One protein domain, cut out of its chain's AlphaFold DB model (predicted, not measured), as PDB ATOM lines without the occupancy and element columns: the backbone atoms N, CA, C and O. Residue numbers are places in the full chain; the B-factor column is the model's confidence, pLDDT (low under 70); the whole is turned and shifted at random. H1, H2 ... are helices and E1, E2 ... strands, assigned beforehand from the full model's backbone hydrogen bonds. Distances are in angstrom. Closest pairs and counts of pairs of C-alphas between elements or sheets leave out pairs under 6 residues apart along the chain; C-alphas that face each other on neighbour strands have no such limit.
ATOM      1  N   GLU A  23     131.889 164.862 181.104       96.25
ATOM      2  CA  GLU A  23     130.737 163.965 180.994       96.25
ATOM      3  C   GLU A  23     129.493 164.660 180.422       96.25
ATOM      4  O   GLU A  23     128.833 164.081 179.559       96.25
ATOM      5  N   ASP A  24     129.216 165.909 180.815       95.75
ATOM      6  CA  ASP A  24     128.081 166.688 180.301       95.75
ATOM      7  C   ASP A  24     128.235 166.932 178.797       95.75
ATOM      8  O   ASP A  24     127.281 166.827 178.023       95.75
ATOM      9  N   MET A  25     129.469 167.191 178.362       96.69
ATOM     10  CA  MET A  25     129.790 167.344 176.949       96.69
ATOM     11  C   MET A  25     129.621 166.043 176.173       96.69
ATOM     12  O   MET A  25     129.105 166.064 175.057       96.69
ATOM     13  N   CYS A  26     129.984 164.899 176.752       97.94
ATOM     14  CA  CYS A  26     129.759 163.615 176.094       97.94
ATOM     15  C   CYS A  26     128.259 163.272 175.983       97.94
ATOM     16  O   CYS A  26     127.837 162.688 174.986       97.94
ATOM     17  N   VAL A  27     127.421 163.713 176.934       97.56
ATOM     18  CA  VAL A  27     125.952 163.621 176.805       97.56
ATOM     19  C   VAL A  27     125.468 164.440 175.607       97.56
ATOM     20  O   VAL A  27     124.637 163.965 174.834       97.56
ATOM     21  N   LYS A  28     125.997 165.652 175.413       97.12
ATOM     22  CA  LYS A  28     125.648 166.500 174.262       97.12
ATOM     23  C   LYS A  28     126.086 165.898 172.931       97.12
ATOM     24  O   LYS A  28     125.297 165.886 171.992       97.12
ATOM     25  N   VAL A  29     127.296 165.334 172.865       98.12
ATOM     26  CA  VAL A  29     127.771 164.560 171.701       98.12
ATOM     27  C   VAL A  29     126.762 163.466 171.351       98.12
ATOM     28  O   VAL A  29     126.336 163.372 170.203       98.12
ATOM     29  N   ALA A  30     126.337 162.677 172.343       98.12
ATOM     30  CA  ALA A  30     125.383 161.593 172.147       98.12
ATOM     31  C   ALA A  30     124.020 162.090 171.650       98.12
ATOM     32  O   ALA A  30     123.480 161.535 170.698       98.12
ATOM     33  N   LYS A  31     123.478 163.157 172.249       97.88
ATOM     34  CA  LYS A  31     122.205 163.758 171.822       97.88
ATOM     35  C   LYS A  31     122.253 164.266 170.383       97.88
ATOM     36  O   LYS A  31     121.348 163.961 169.611       97.88
ATOM     37  N   ASN A  32     123.325 164.968 170.014       97.44
ATOM     38  CA  ASN A  32     123.520 165.484 168.660       97.44
ATOM     39  C   ASN A  32     123.684 164.351 167.639       97.44
ATOM     40  O   ASN A  32     123.062 164.387 166.580       97.44
ATOM     41  N   LEU A  33     124.457 163.313 167.972       97.56
ATOM     42  CA  LEU A  33     124.637 162.138 167.117       97.56
ATOM     43  C   LEU A  33     123.329 161.363 166.903       97.56
ATOM     44  O   LEU A  33     123.016 160.969 165.783       97.56
ATOM     45  N   LEU A  34     122.588 161.118 167.986       96.81
ATOM     46  CA  LEU A  34     121.365 160.311 167.984       96.81
ATOM     47  C   LEU A  34     120.118 161.121 167.615       96.81
ATOM     48  O   LEU A  34     119.033 160.551 167.530       96.81
ATOM     49  N   MET A  35     120.272 162.432 167.408       96.19
ATOM     50  CA  MET A  35     119.195 163.367 167.082       96.19
ATOM     51  C   MET A  35     118.034 163.296 168.087       96.19
ATOM     52  O   MET A  35     116.867 163.219 167.704       96.19
ATOM     53  N   THR A  36     118.355 163.291 169.384       96.06
ATOM     54  CA  THR A  36     117.367 163.181 170.466       96.06
ATOM     55  C   THR A  36     117.528 164.279 171.507       96.06
ATOM     56  O   THR A  36     118.634 164.585 171.951       96.06
ATOM     57  N   GLU A  37     116.402 164.816 171.969       93.19
ATOM     58  CA  GLU A  37     116.362 165.757 173.094       93.19
ATOM     59  C   GLU A  37     116.521 165.040 174.440       93.19
ATOM     60  O   GLU A  37     117.149 165.555 175.375       93.19
ATOM     61  N   THR A  38     115.990 163.819 174.537       94.69
ATOM     62  CA  THR A  38     115.993 163.014 175.761       94.69
ATOM     63  C   THR A  38     116.978 161.863 175.617       94.69
ATOM     64  O   THR A  38     116.890 161.052 174.695       94.69
ATOM     65  N   LEU A  39     117.923 161.792 176.554       97.06
ATOM     66  CA  LEU A  39     118.895 160.711 176.655       97.06
ATOM     67  C   LEU A  39     119.026 160.319 178.122       97.06
ATOM     68  O   LEU A  39     119.406 161.147 178.952       97.06
ATOM     69  N   HIS A  40     118.719 159.065 178.436       97.62
ATOM     70  CA  HIS A  40     118.874 158.524 179.780       97.62
ATOM     71  C   HIS A  40     120.286 157.976 179.935       97.62
ATOM     72  O   HIS A  40     120.713 157.146 179.134       97.62
ATOM     73  N   THR A  41     121.016 158.433 180.950       96.94
ATOM     74  CA  THR A  41     122.395 158.008 181.211       96.94
ATOM     75  C   THR A  41     122.447 156.944 182.308       96.94
ATOM     76  O   THR A  41     121.797 157.044 183.356       96.94
ATOM     77  N   GLY A  42     123.229 155.896 182.062       96.62
ATOM     78  CA  GLY A  42     123.455 154.809 183.007       96.62
ATOM     79  C   GLY A  42     124.726 155.027 183.822       96.62
ATOM     80  O   GLY A  42     124.827 155.981 184.596       96.62
ATOM     81  N   VAL A  43     125.683 154.110 183.688       97.19
ATOM     82  CA  VAL A  43     127.013 154.233 184.289       97.19
ATOM     83  C   VAL A  43     127.810 155.265 183.501       97.19
ATOM     84  O   VAL A  43     127.902 155.165 182.283       97.19
ATOM     85  N   VAL A  44     128.400 156.232 184.202       97.19
ATOM     86  CA  VAL A  44     129.255 157.276 183.625       97.19
ATOM     87  C   VAL A  44     130.646 157.150 184.232       97.19
ATOM     88  O   VAL A  44     130.792 157.045 185.449       97.19
ATOM     89  N   GLN A  45     131.665 157.170 183.382       97.75
ATOM     90  CA  GLN A  45     133.068 157.211 183.775       97.75
ATOM     91  C   GLN A  45     133.714 158.394 183.060       97.75
ATOM     92  O   GLN A  45     133.727 158.438 181.832       97.75
ATOM     93  N   SER A  46     134.206 159.362 183.827       97.44
ATOM     94  CA  SER A  46     134.810 160.599 183.328       97.44
ATOM     95  C   SER A  46     136.267 160.655 183.760       97.44
ATOM     96  O   SER A  46     136.584 160.295 184.893       97.44
ATOM     97  N   PHE A  47     137.135 161.083 182.851       97.62
ATOM     98  CA  PHE A  47     138.584 161.111 183.013       97.62
ATOM     99  C   PHE A  47     139.153 162.455 182.514       97.62
ATOM    100  O   PHE A  47     139.851 162.497 181.490       97.62
ATOM    101  N   PRO A  48     138.823 163.587 183.168       96.50
ATOM    102  CA  PRO A  48     139.312 164.918 182.788       96.50
ATOM    103  C   PRO A  48     140.840 165.077 182.881       96.50
ATOM    104  O   PRO A  48     141.407 165.986 182.283       96.50
ATOM    105  N   GLU A  49     141.520 164.209 183.622       96.19
ATOM    106  CA  GLU A  49     142.969 164.205 183.824       96.19
ATOM    107  C   GLU A  49     143.759 163.535 182.686       96.19
ATOM    108  O   GLU A  49     144.981 163.706 182.598       96.19
ATOM    109  N   LEU A  50     143.092 162.771 181.812       97.56
ATOM    110  CA  LEU A  50     143.740 162.120 180.674       97.56
ATOM    111  C   LEU A  50     144.101 163.120 179.569       97.56
ATOM    112  O   LEU A  50     143.621 164.251 179.515       97.56
ATOM    113  N   LYS A  51     144.980 162.688 178.660       96.31
ATOM    114  CA  LYS A  51     145.418 163.459 177.489       96.31
ATOM    115  C   LYS A  51     145.250 162.599 176.226       96.31
ATOM    116  O   LYS A  51     146.145 161.809 175.931       96.31
ATOM    117  N   PRO A  52     144.146 162.728 175.464       96.81
ATOM    118  CA  PRO A  52     143.048 163.682 175.648       96.81
ATOM    119  C   PRO A  52     142.113 163.322 176.822       96.81
ATOM    120  O   PRO A  52     141.961 162.134 177.117       96.81
ATOM    121  N   PRO A  53     141.463 164.313 177.461       98.06
ATOM    122  CA  PRO A  53     140.392 164.064 178.419       98.06
ATOM    123  C   PRO A  53     139.201 163.413 177.727       98.06
ATOM    124  O   PRO A  53     138.928 163.666 176.549       98.06
ATOM    125  N   GLY A  54     138.464 162.592 178.464       98.12
ATOM    126  CA  GLY A  54     137.323 161.895 177.893       98.12
ATOM    127  C   GLY A  54     136.356 161.352 178.922       98.12
ATOM    128  O   GLY A  54     136.632 161.326 180.118       98.12
ATOM    129  N   ALA A  55     135.211 160.910 178.429       98.38
ATOM    130  CA  ALA A  55     134.216 160.207 179.213       98.38
ATOM    131  C   ALA A  55     133.646 159.053 178.394       98.38
ATOM    132  O   ALA A  55     133.595 159.112 177.166       98.38
ATOM    133  N   ARG A  56     133.191 158.014 179.083       97.81
ATOM    134  CA  ARG A  56     132.396 156.930 178.513       97.81
ATOM    135  C   ARG A  56     131.167 156.700 179.363       97.81
ATOM    136  O   ARG A  56     131.225 156.806 180.589       97.81
ATOM    137  N   MET A  57     130.058 156.387 178.717       98.00
ATOM    138  CA  MET A  57     128.814 156.114 179.414       98.00
ATOM    139  C   MET A  57     127.971 155.070 178.705       98.00
ATOM    140  O   MET A  57     128.022 154.947 177.482       98.00
ATOM    141  N   THR A  58     127.156 154.363 179.481       98.31
ATOM    142  CA  THR A  58     126.003 153.636 178.943       98.31
ATOM    143  C   THR A  58     124.810 154.582 178.811       98.31
ATOM    144  O   THR A  58     124.655 155.489 179.635       98.31
ATOM    145  N   TYR A  59     123.926 154.355 177.843       97.75
ATOM    146  CA  TYR A  59     122.727 155.171 177.663       97.75
ATOM    147  C   TYR A  59     121.507 154.364 177.192       97.75
ATOM    148  O   TYR A  59     121.606 153.198 176.820       97.75
ATOM    149  N   SER A  60     120.341 155.010 177.215       97.50
ATOM    150  CA  SER A  60     119.122 154.568 176.535       97.50
ATOM    151  C   SER A  60     118.363 155.775 175.984       97.50
ATOM    152  O   SER A  60     118.238 156.803 176.651       97.50
ATOM    153  N   THR A  61     117.815 155.648 174.777       96.50
ATOM    154  CA  THR A  61     116.826 156.593 174.223       96.50
ATOM    155  C   THR A  61     115.388 156.211 174.582       96.50
ATOM    156  O   THR A  61     114.467 156.989 174.356       96.50
ATOM    157  N   ARG A  62     115.185 155.012 175.143       95.38
ATOM    158  CA  ARG A  62     113.887 154.507 175.605       95.38
ATOM    159  C   ARG A  62     113.659 154.885 177.062       95.38
ATOM    160  O   ARG A  62     114.569 154.735 177.884       95.38
ATOM    161  N   ASP A  63     112.432 155.280 177.370       94.94
ATOM    162  CA  ASP A  63     111.982 155.531 178.736       94.94
ATOM    163  C   ASP A  63     111.869 154.235 179.548       94.94
ATOM    164  O   ASP A  63     111.660 153.149 179.005       94.94
ATOM    165  N   GLY A  64     112.000 154.353 180.872       94.25
ATOM    166  CA  GLY A  64     111.764 153.251 181.811       94.25
ATOM    167  C   GLY A  64     112.815 152.134 181.809       94.25
ATOM    168  O   GLY A  64     112.623 151.135 182.495       94.25
ATOM    169  N   VAL A  65     113.920 152.278 181.071       96.81
ATOM    170  CA  VAL A  65     115.023 151.305 181.084       96.81
ATOM    171  C   VAL A  65     115.843 151.472 182.362       96.81
ATOM    172  O   VAL A  65     116.359 152.556 182.640       96.81
ATOM    173  N   GLU A  66     115.990 150.402 183.143       96.56
ATOM    174  CA  GLU A  66     116.844 150.425 184.329       96.56
ATOM    175  C   GLU A  66     118.322 150.556 183.946       96.56
ATOM    176  O   GLU A  66     118.777 149.992 182.953       96.56
ATOM    177  N   LYS A  67     119.118 151.239 184.780       94.88
ATOM    178  CA  LYS A  67     120.546 151.482 184.502       94.88
ATOM    179  C   LYS A  67     121.348 150.208 184.218       94.88
ATOM    180  O   LYS A  67     122.258 150.252 183.401       94.88
ATOM    181  N   LYS A  68     121.019 149.091 184.878       95.00
ATOM    182  CA  LYS A  68     121.695 147.796 184.680       95.00
ATOM    183  C   LYS A  68     121.416 147.157 183.314       95.00
ATOM    184  O   LYS A  68     122.193 146.315 182.884       95.00
ATOM    185  N   ASP A  69     120.334 147.565 182.653       96.69
ATOM    186  CA  ASP A  69     119.897 147.033 181.361       96.69
ATOM    187  C   ASP A  69     120.256 147.985 180.198       96.69
ATOM    188  O   ASP A  69     119.952 147.702 179.038       96.69
ATOM    189  N   MET A  70     120.909 149.120 180.487       97.50
ATOM    190  CA  MET A  70     121.456 150.025 179.473       97.50
ATOM    191  C   MET A  70     122.766 149.455 178.929       97.50
ATOM    192  O   MET A  70     123.798 149.503 179.596       97.50
ATOM    193  N   VAL A  71     122.717 148.914 177.714       95.94
ATOM    194  CA  VAL A  71     123.864 148.247 177.071       95.94
ATOM    195  C   VAL A  71     124.518 149.081 175.973       95.94
ATOM    196  O   VAL A  71     125.662 148.812 175.616       95.94
ATOM    197  N   ASP A  72     123.819 150.091 175.451       97.75
ATOM    198  CA  ASP A  72     124.379 150.987 174.445       97.75
ATOM    199  C   ASP A  72     125.422 151.889 175.096       97.75
ATOM    200  O   ASP A  72     125.176 152.473 176.152       97.75
ATOM    201  N   THR A  73     126.590 152.008 174.469       98.12
ATOM    202  CA  THR A  73     127.710 152.788 174.999       98.12
ATOM    203  C   THR A  73     128.154 153.862 174.032       98.12
ATOM    204  O   THR A  73     128.251 153.626 172.824       98.12
ATOM    205  N   ILE A  74     128.527 155.009 174.585       98.50
ATOM    206  CA  ILE A  74     129.233 156.060 173.864       98.50
ATOM    207  C   ILE A  74     130.474 156.487 174.643       98.50
ATOM    208  O   ILE A  74     130.452 156.579 175.872       98.50
ATOM    209  N   GLU A  75     131.552 156.751 173.919       98.56
ATOM    210  CA  GLU A  75     132.799 157.294 174.448       98.56
ATOM    211  C   GLU A  75     133.144 158.577 173.695       98.56
ATOM    212  O   GLU A  75     133.028 158.623 172.474       98.56
ATOM    213  N   CYS A  76     133.582 159.620 174.395       98.56
ATOM    214  CA  CYS A  76     133.950 160.904 173.806       98.56
ATOM    215  C   CYS A  76     135.311 161.358 174.326       98.56
ATOM    216  O   CYS A  76     135.647 161.147 175.491       98.56
ATOM    217  N   GLN A  77     136.072 162.025 173.466       98.44
ATOM    218  CA  GLN A  77     137.355 162.638 173.780       98.44
ATOM    219  C   GLN A  77     137.363 164.086 173.309       98.44
ATOM    220  O   GLN A  77     136.913 164.393 172.202       98.44
ATOM    221  N   PHE A  78     137.944 164.957 174.124       98.06
ATOM    222  CA  PHE A  78     138.027 166.390 173.868       98.06
ATOM    223  C   PHE A  78     139.484 166.849 173.882       98.06
ATOM    224  O   PHE A  78     140.358 166.169 174.412       98.06
ATOM    225  N   GLU A  79     139.781 168.000 173.289       96.50
ATOM    226  CA  GLU A  79     141.130 168.578 173.340       96.50
ATOM    227  C   GLU A  79     141.485 169.111 174.737       96.50
ATOM    228  O   GLU A  79     142.659 169.133 175.107       96.50
ATOM    229  N   SER A  80     140.476 169.507 175.519       94.56
ATOM    230  CA  SER A  80     140.606 170.122 176.842       94.56
ATOM    231  C   SER A  80     139.488 169.657 177.780       94.56
ATOM    232  O   SER A  80     138.390 169.322 177.337       94.56
ATOM    233  N   ALA A  81     139.773 169.639 179.085       93.44
ATOM    234  CA  ALA A  81     138.803 169.331 180.138       93.44
ATOM    235  C   ALA A  81     138.003 170.568 180.586       93.44
ATOM    236  O   ALA A  81     137.131 170.469 181.446       93.44
ATOM    237  N   THR A  82     138.309 171.733 180.012       91.25
ATOM    238  CA  THR A  82     137.617 173.007 180.223       91.25
ATOM    239  C   THR A  82     137.314 173.664 178.884       91.25
ATOM    240  O   THR A  82     138.030 173.429 177.908       91.25
ATOM    241  N   ALA A  83     136.313 174.545 178.859       88.81
ATOM    242  CA  ALA A  83     135.945 175.297 177.665       88.81
ATOM    243  C   ALA A  83     137.161 176.020 177.031       88.81
ATOM    244  O   ALA A  83     137.988 176.573 177.767       88.81
ATOM    245  N   PRO A  84     137.267 176.052 175.690       90.38
ATOM    246  CA  PRO A  84     136.374 175.396 174.729       90.38
ATOM    247  C   PRO A  84     136.601 173.870 174.659       90.38
ATOM    248  O   PRO A  84     137.721 173.397 174.461       90.38
ATOM    249  N   PHE A  85     135.524 173.098 174.789       91.81
ATOM    250  CA  PHE A  85     135.455 171.639 174.721       91.81
ATOM    251  C   PHE A  85     135.473 171.147 173.272       91.81
ATOM    252  O   PHE A  85     134.536 170.515 172.780       91.81
ATOM    253  N   ARG A  86     136.580 171.403 172.574       94.94
ATOM    254  CA  ARG A  86     136.753 170.950 171.191       94.94
ATOM    255  C   ARG A  86     136.712 169.427 171.122       94.94
ATOM    256  O   ARG A  86     137.561 168.748 171.702       94.94
ATOM    257  N   LEU A  87     135.712 168.896 170.425       97.88
ATOM    258  CA  LEU A  87     135.533 167.465 170.219       97.88
ATOM    259  C   LEU A  87     136.668 166.919 169.347       97.88
ATOM    260  O   LEU A  87     136.868 167.372 168.223       97.88
ATOM    261  N   LYS A  88     137.390 165.923 169.861       97.75
ATOM    262  CA  LYS A  88     138.506 165.278 169.160       97.75
ATOM    263  C   LYS A  88     138.086 163.973 168.490       97.75
ATOM    264  O   LYS A  88     138.498 163.688 167.370       97.75
ATOM    265  N   LYS A  89     137.295 163.170 169.201       98.31
ATOM    266  CA  LYS A  89     136.833 161.852 168.757       98.31
ATOM    267  C   LYS A  89     135.615 161.440 169.571       98.31
ATOM    268  O   LYS A  89     135.542 161.758 170.754       98.31
ATOM    269  N   PHE A  90     134.713 160.672 168.982       98.62
ATOM    270  CA  PHE A  90     133.768 159.866 169.752       98.62
ATOM    271  C   PHE A  90     133.615 158.483 169.135       98.62
ATOM    272  O   PHE A  90     133.904 158.292 167.956       98.62
ATOM    273  N   CYS A  91     133.190 157.512 169.931       98.44
ATOM    274  CA  CYS A  91     132.863 156.175 169.472       98.44
ATOM    275  C   CYS A  91     131.482 155.788 169.987       98.44
ATOM    276  O   CYS A  91     131.200 155.938 171.173       98.44
ATOM    277  N   LEU A  92     130.635 155.294 169.090       96.75
ATOM    278  CA  LEU A  92     129.355 154.693 169.418       96.75
ATOM    279  C   LEU A  92     129.481 153.184 169.228       96.75
ATOM    280  O   LEU A  92     129.668 152.709 168.105       96.75
ATOM    281  N   SER A  93     129.402 152.433 170.328       91.69
ATOM    282  CA  SER A  93     129.764 151.011 170.340       91.69
ATOM    283  C   SER A  93     131.165 150.800 169.723       91.69
ATOM    284  O   SER A  93     132.136 151.395 170.190       91.69
ATOM    285  N   SER A  94     131.298 149.995 168.667       92.25
ATOM    286  CA  SER A  94     132.567 149.714 167.982       92.25
ATOM    287  C   SER A  94     132.958 150.725 166.898       92.25
ATOM    288  O   SER A  94     134.039 150.602 166.322       92.25
ATOM    289  N   THR A  95     132.092 151.687 166.569       96.75
ATOM    290  CA  THR A  95     132.328 152.632 165.469       96.75
ATOM    291  C   THR A  95     132.833 153.953 166.017       96.75
ATOM    292  O   THR A  95     132.187 154.548 166.874       96.75
ATOM    293  N   CYS A  96     133.963 154.431 165.503       97.88
ATOM    294  CA  CYS A  96     134.550 155.702 165.906       97.88
ATOM    295  C   CYS A  96     134.446 156.763 164.807       97.88
ATOM    296  O   CYS A  96     134.371 156.451 163.622       97.88
ATOM    297  N   TYR A  97     134.445 158.020 165.239       98.56
ATOM    298  CA  TYR A  97     134.219 159.205 164.430       98.56
ATOM    299  C   TYR A  97     135.241 160.269 164.836       98.56
ATOM    300  O   TYR A  97     135.354 160.613 166.019       98.56
ATOM    301  N   SER A  98     135.998 160.774 163.868       98.31
ATOM    302  CA  SER A  98     137.025 161.802 164.062       98.31
ATOM    303  C   SER A  98     137.350 162.507 162.743       98.31
ATOM    304  O   SER A  98     136.965 162.050 161.665       98.31
ATOM    305  N   ALA A  99     138.075 163.626 162.817       97.12
ATOM    306  CA  ALA A  99     138.477 164.403 161.640       97.12
ATOM    307  C   ALA A  99     139.409 163.633 160.677       97.12
ATOM    308  O   ALA A  99     139.480 163.962 159.491       97.12
ATOM    309  N   ASP A 100     140.128 162.630 161.185       96.12
ATOM    310  CA  ASP A 100     141.069 161.770 160.460       96.12
ATOM    311  C   ASP A 100     140.459 160.434 159.997       96.12
ATOM    312  O   ASP A 100     141.174 159.565 159.492       96.12
ATOM    313  N   GLU A 101     139.144 160.260 160.145       96.94
ATOM    314  CA  GLU A 101     138.439 159.060 159.705       96.94
ATOM    315  C   GLU A 101     138.504 158.896 158.174       96.94
ATOM    316  O   GLU A 101     138.340 159.851 157.413       96.94
ATOM    317  N   LYS A 102     138.754 157.663 157.718       96.25
ATOM    318  CA  LYS A 102     138.878 157.318 156.290       96.25
ATOM    319  C   LYS A 102     137.523 157.110 155.634       96.25
ATOM    320  O   LYS A 102     137.384 157.289 154.428       96.25
ATOM    321  N   ASN A 103     136.541 156.663 156.412       97.69
ATOM    322  CA  ASN A 103     135.174 156.578 155.935       97.69
ATOM    323  C   ASN A 103     134.571 157.993 155.877       97.69
ATOM    324  O   ASN A 103     134.341 158.620 156.908       97.69
ATOM    325  N   GLU A 104     134.293 158.476 154.664       97.88
ATOM    326  CA  GLU A 104     133.764 159.827 154.430       97.88
ATOM    327  C   GLU A 104     132.420 160.081 155.127       97.88
ATOM    328  O   GLU A 104     132.152 161.199 155.564       97.88
ATOM    329  N   GLU A 105     131.572 159.060 155.283       97.50
ATOM    330  CA  GLU A 105     130.321 159.208 156.023       97.50
ATOM    331  C   GLU A 105     130.589 159.407 157.515       97.50
ATOM    332  O   GLU A 105     130.061 160.348 158.103       97.50
ATOM    333  N   ASN A 106     131.445 158.587 158.124       97.94
ATOM    334  CA  ASN A 106     131.801 158.741 159.536       97.94
ATOM    335  C   ASN A 106     132.499 160.084 159.793       97.94
ATOM    336  O   ASN A 106     132.190 160.768 160.767       97.94
ATOM    337  N   LYS A 107     133.389 160.507 158.893       98.31
ATOM    338  CA  LYS A 107     134.011 161.831 158.954       98.31
ATOM    339  C   LYS A 107     132.967 162.948 158.877       98.31
ATOM    340  O   LYS A 107     132.981 163.859 159.703       98.31
ATOM    341  N   ARG A 108     132.001 162.848 157.956       98.31
ATOM    342  CA  ARG A 108     130.891 163.808 157.863       98.31
ATOM    343  C   ARG A 108     130.060 163.840 159.147       98.31
ATOM    344  O   ARG A 108     129.752 164.923 159.632       98.31
ATOM    345  N   ARG A 109     129.735 162.680 159.731       98.12
ATOM    346  CA  ARG A 109     129.013 162.593 161.017       98.12
ATOM    347  C   ARG A 109     129.789 163.239 162.161       98.12
ATOM    348  O   ARG A 109     129.187 163.907 162.997       98.12
ATOM    349  N   PHE A 110     131.110 163.081 162.186       98.62
ATOM    350  CA  PHE A 110     131.957 163.787 163.143       98.62
ATOM    351  C   PHE A 110     131.837 165.307 162.990       98.62
ATOM    352  O   PHE A 110     131.605 166.005 163.978       98.62
ATOM    353  N   ASP A 111     131.957 165.812 161.761       98.31
ATOM    354  CA  ASP A 111     131.868 167.245 161.484       98.31
ATOM    355  C   ASP A 111     130.489 167.825 161.817       98.31
ATOM    356  O   ASP A 111     130.416 168.905 162.402       98.31
ATOM    357  N   GLU A 112     129.406 167.103 161.513       98.31
ATOM    358  CA  GLU A 112     128.037 167.475 161.896       98.31
ATOM    359  C   GLU A 112     127.936 167.704 163.415       98.31
ATOM    360  O   GLU A 112     127.516 168.777 163.855       98.31
ATOM    361  N   VAL A 113     128.389 166.738 164.223       98.19
ATOM    362  CA  VAL A 113     128.335 166.836 165.691       98.19
ATOM    363  C   VAL A 113     129.252 167.940 166.219       98.19
ATOM    364  O   VAL A 113     128.832 168.724 167.071       98.19
ATOM    365  N   ARG A 114     130.485 168.047 165.707       97.56
ATOM    366  CA  ARG A 114     131.439 169.092 166.110       97.56
ATOM    367  C   ARG A 114     130.866 170.491 165.874       97.56
ATOM    368  O   ARG A 114     130.910 171.323 166.775       97.56
ATOM    369  N   ILE A 115     130.290 170.737 164.695       97.50
ATOM    370  CA  ILE A 115     129.699 172.035 164.339       97.50
ATOM    371  C   ILE A 115     128.514 172.377 165.250       97.50
ATOM    372  O   ILE A 115     128.335 173.541 165.607       97.50
ATOM    373  N   LEU A 116     127.693 171.392 165.628       96.56
ATOM    374  CA  LEU A 116     126.579 171.617 166.554       96.56
ATOM    375  C   LEU A 116     127.074 172.031 167.947       96.56
ATOM    376  O   LEU A 116     126.578 173.018 168.485       96.56
ATOM    377  N   LEU A 117     128.100 171.364 168.482       94.44
ATOM    378  CA  LEU A 117     128.701 171.737 169.770       94.44
ATOM    379  C   LEU A 117     129.298 173.152 169.743       94.44
ATOM    380  O   LEU A 117     129.033 173.947 170.642       94.44
ATOM    381  N   GLU A 118     130.025 173.495 168.677       92.50
ATOM    382  CA  GLU A 118     130.609 174.832 168.503       92.50
ATOM    383  C   GLU A 118     129.529 175.929 168.449       92.50
ATOM    384  O   GLU A 118     129.711 177.016 168.998       92.50
ATOM    385  N   ARG A 119     128.373 175.652 167.825       91.69
ATOM    386  CA  ARG A 119     127.226 176.581 167.769       91.69
ATOM    387  C   ARG A 119     126.561 176.793 169.124       91.69
ATOM    388  O   ARG A 119     126.046 177.881 169.372       91.69
ATOM    389  N   GLU A 120     126.576 175.785 169.989       85.81
ATOM    390  CA  GLU A 120     126.106 175.898 171.373       85.81
ATOM    391  C   GLU A 120     127.083 176.680 172.274       85.81
ATOM    392  O   GLU A 120     126.784 176.904 173.447       85.81
ATOM    393  N   GLY A 121     128.227 177.125 171.734       73.56
ATOM    394  CA  GLY A 121     129.239 177.899 172.454       73.56
ATOM    395  C   GLY A 121     130.124 177.048 173.363       73.56
ATOM    396  O   GLY A 121     130.604 177.554 174.380       73.56
TER     397      GLY A 121
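AT A GLANCE: This is residues 23 to 121 of the 122 residues of an uncharacterized protein of Rhizobium sp. Root483D2 (UniProt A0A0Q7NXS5). A twisted sheet of five strands curls round one helix, H1, and a second, longer helix, H2, packs on the same face over E4 and E5: two layers, helices on one face of a sheet. The strands, in the order E1 E2 E3 E4 E5, form a meander, each the antiparallel neighbour of the one before. The printed part has 99 residues with two named helices and five named strands, H1 E1 E2 E3 E4 E5 H2 along the chain, class mixed. It is compact, with a radius of gyration of the C-alphas of 13.0 A, and rounded, spanning 35 by 31 by 25 A.

IN THESE COORDINATES: H1, residues 23 to 34, begins at C-alpha 23 (130.737, 163.965, 180.994) and measures 16.4 A from first to last C-alpha. E1, residues 40 to 47, measures 20.1 A and bends by 68 degrees at residue 43. E2, residues 54 to 60, measures 19.7 A, and E3, residues 72 to 78, 20.6 A. E4 is residues 87 to 92 and E5 residues 95 to 98. H2, residues 104 to 119, measures 22.4 A and ends at C-alpha 119 (127.226, 176.581, 167.769).

HOW THE PARTS SIT: Within hydrogen-bond range are N 42 and O 58 of hairpin E1 and E2, 2.8 A; N 57 and O 74 of hairpin E2 and E3, 2.9 A; N 77 and O 89 of hairpin E3 and E4, 2.8 A; and N 92 and O 95 of hairpin E4 and E5, 2.8 A. H1 is on the sheet; its closest C-alphas to E3 are those of Cys 26 and Cys 76, 5.5 A. H2 is on the sheet at a height of 8.2 A, slantwise to the strands, at 51 degrees to E4 on the local plane. With residues 28 to 33 alone, H1 touches H2, closest at the C-alphas of Asn 32 and Val 113, 5.8 A, at a steep tilt of 54 degrees, opposite ways. In H1 and H2 every O i to N i+4 pair is within hydrogen-bond range.

THE WHOLE: The C-alphas farthest apart, of Gly 64 and Lys 102, are 37.5 A apart. The printed part has no cut; the link E2 to E3 is long. No printed residue is under 70 in pLDDT.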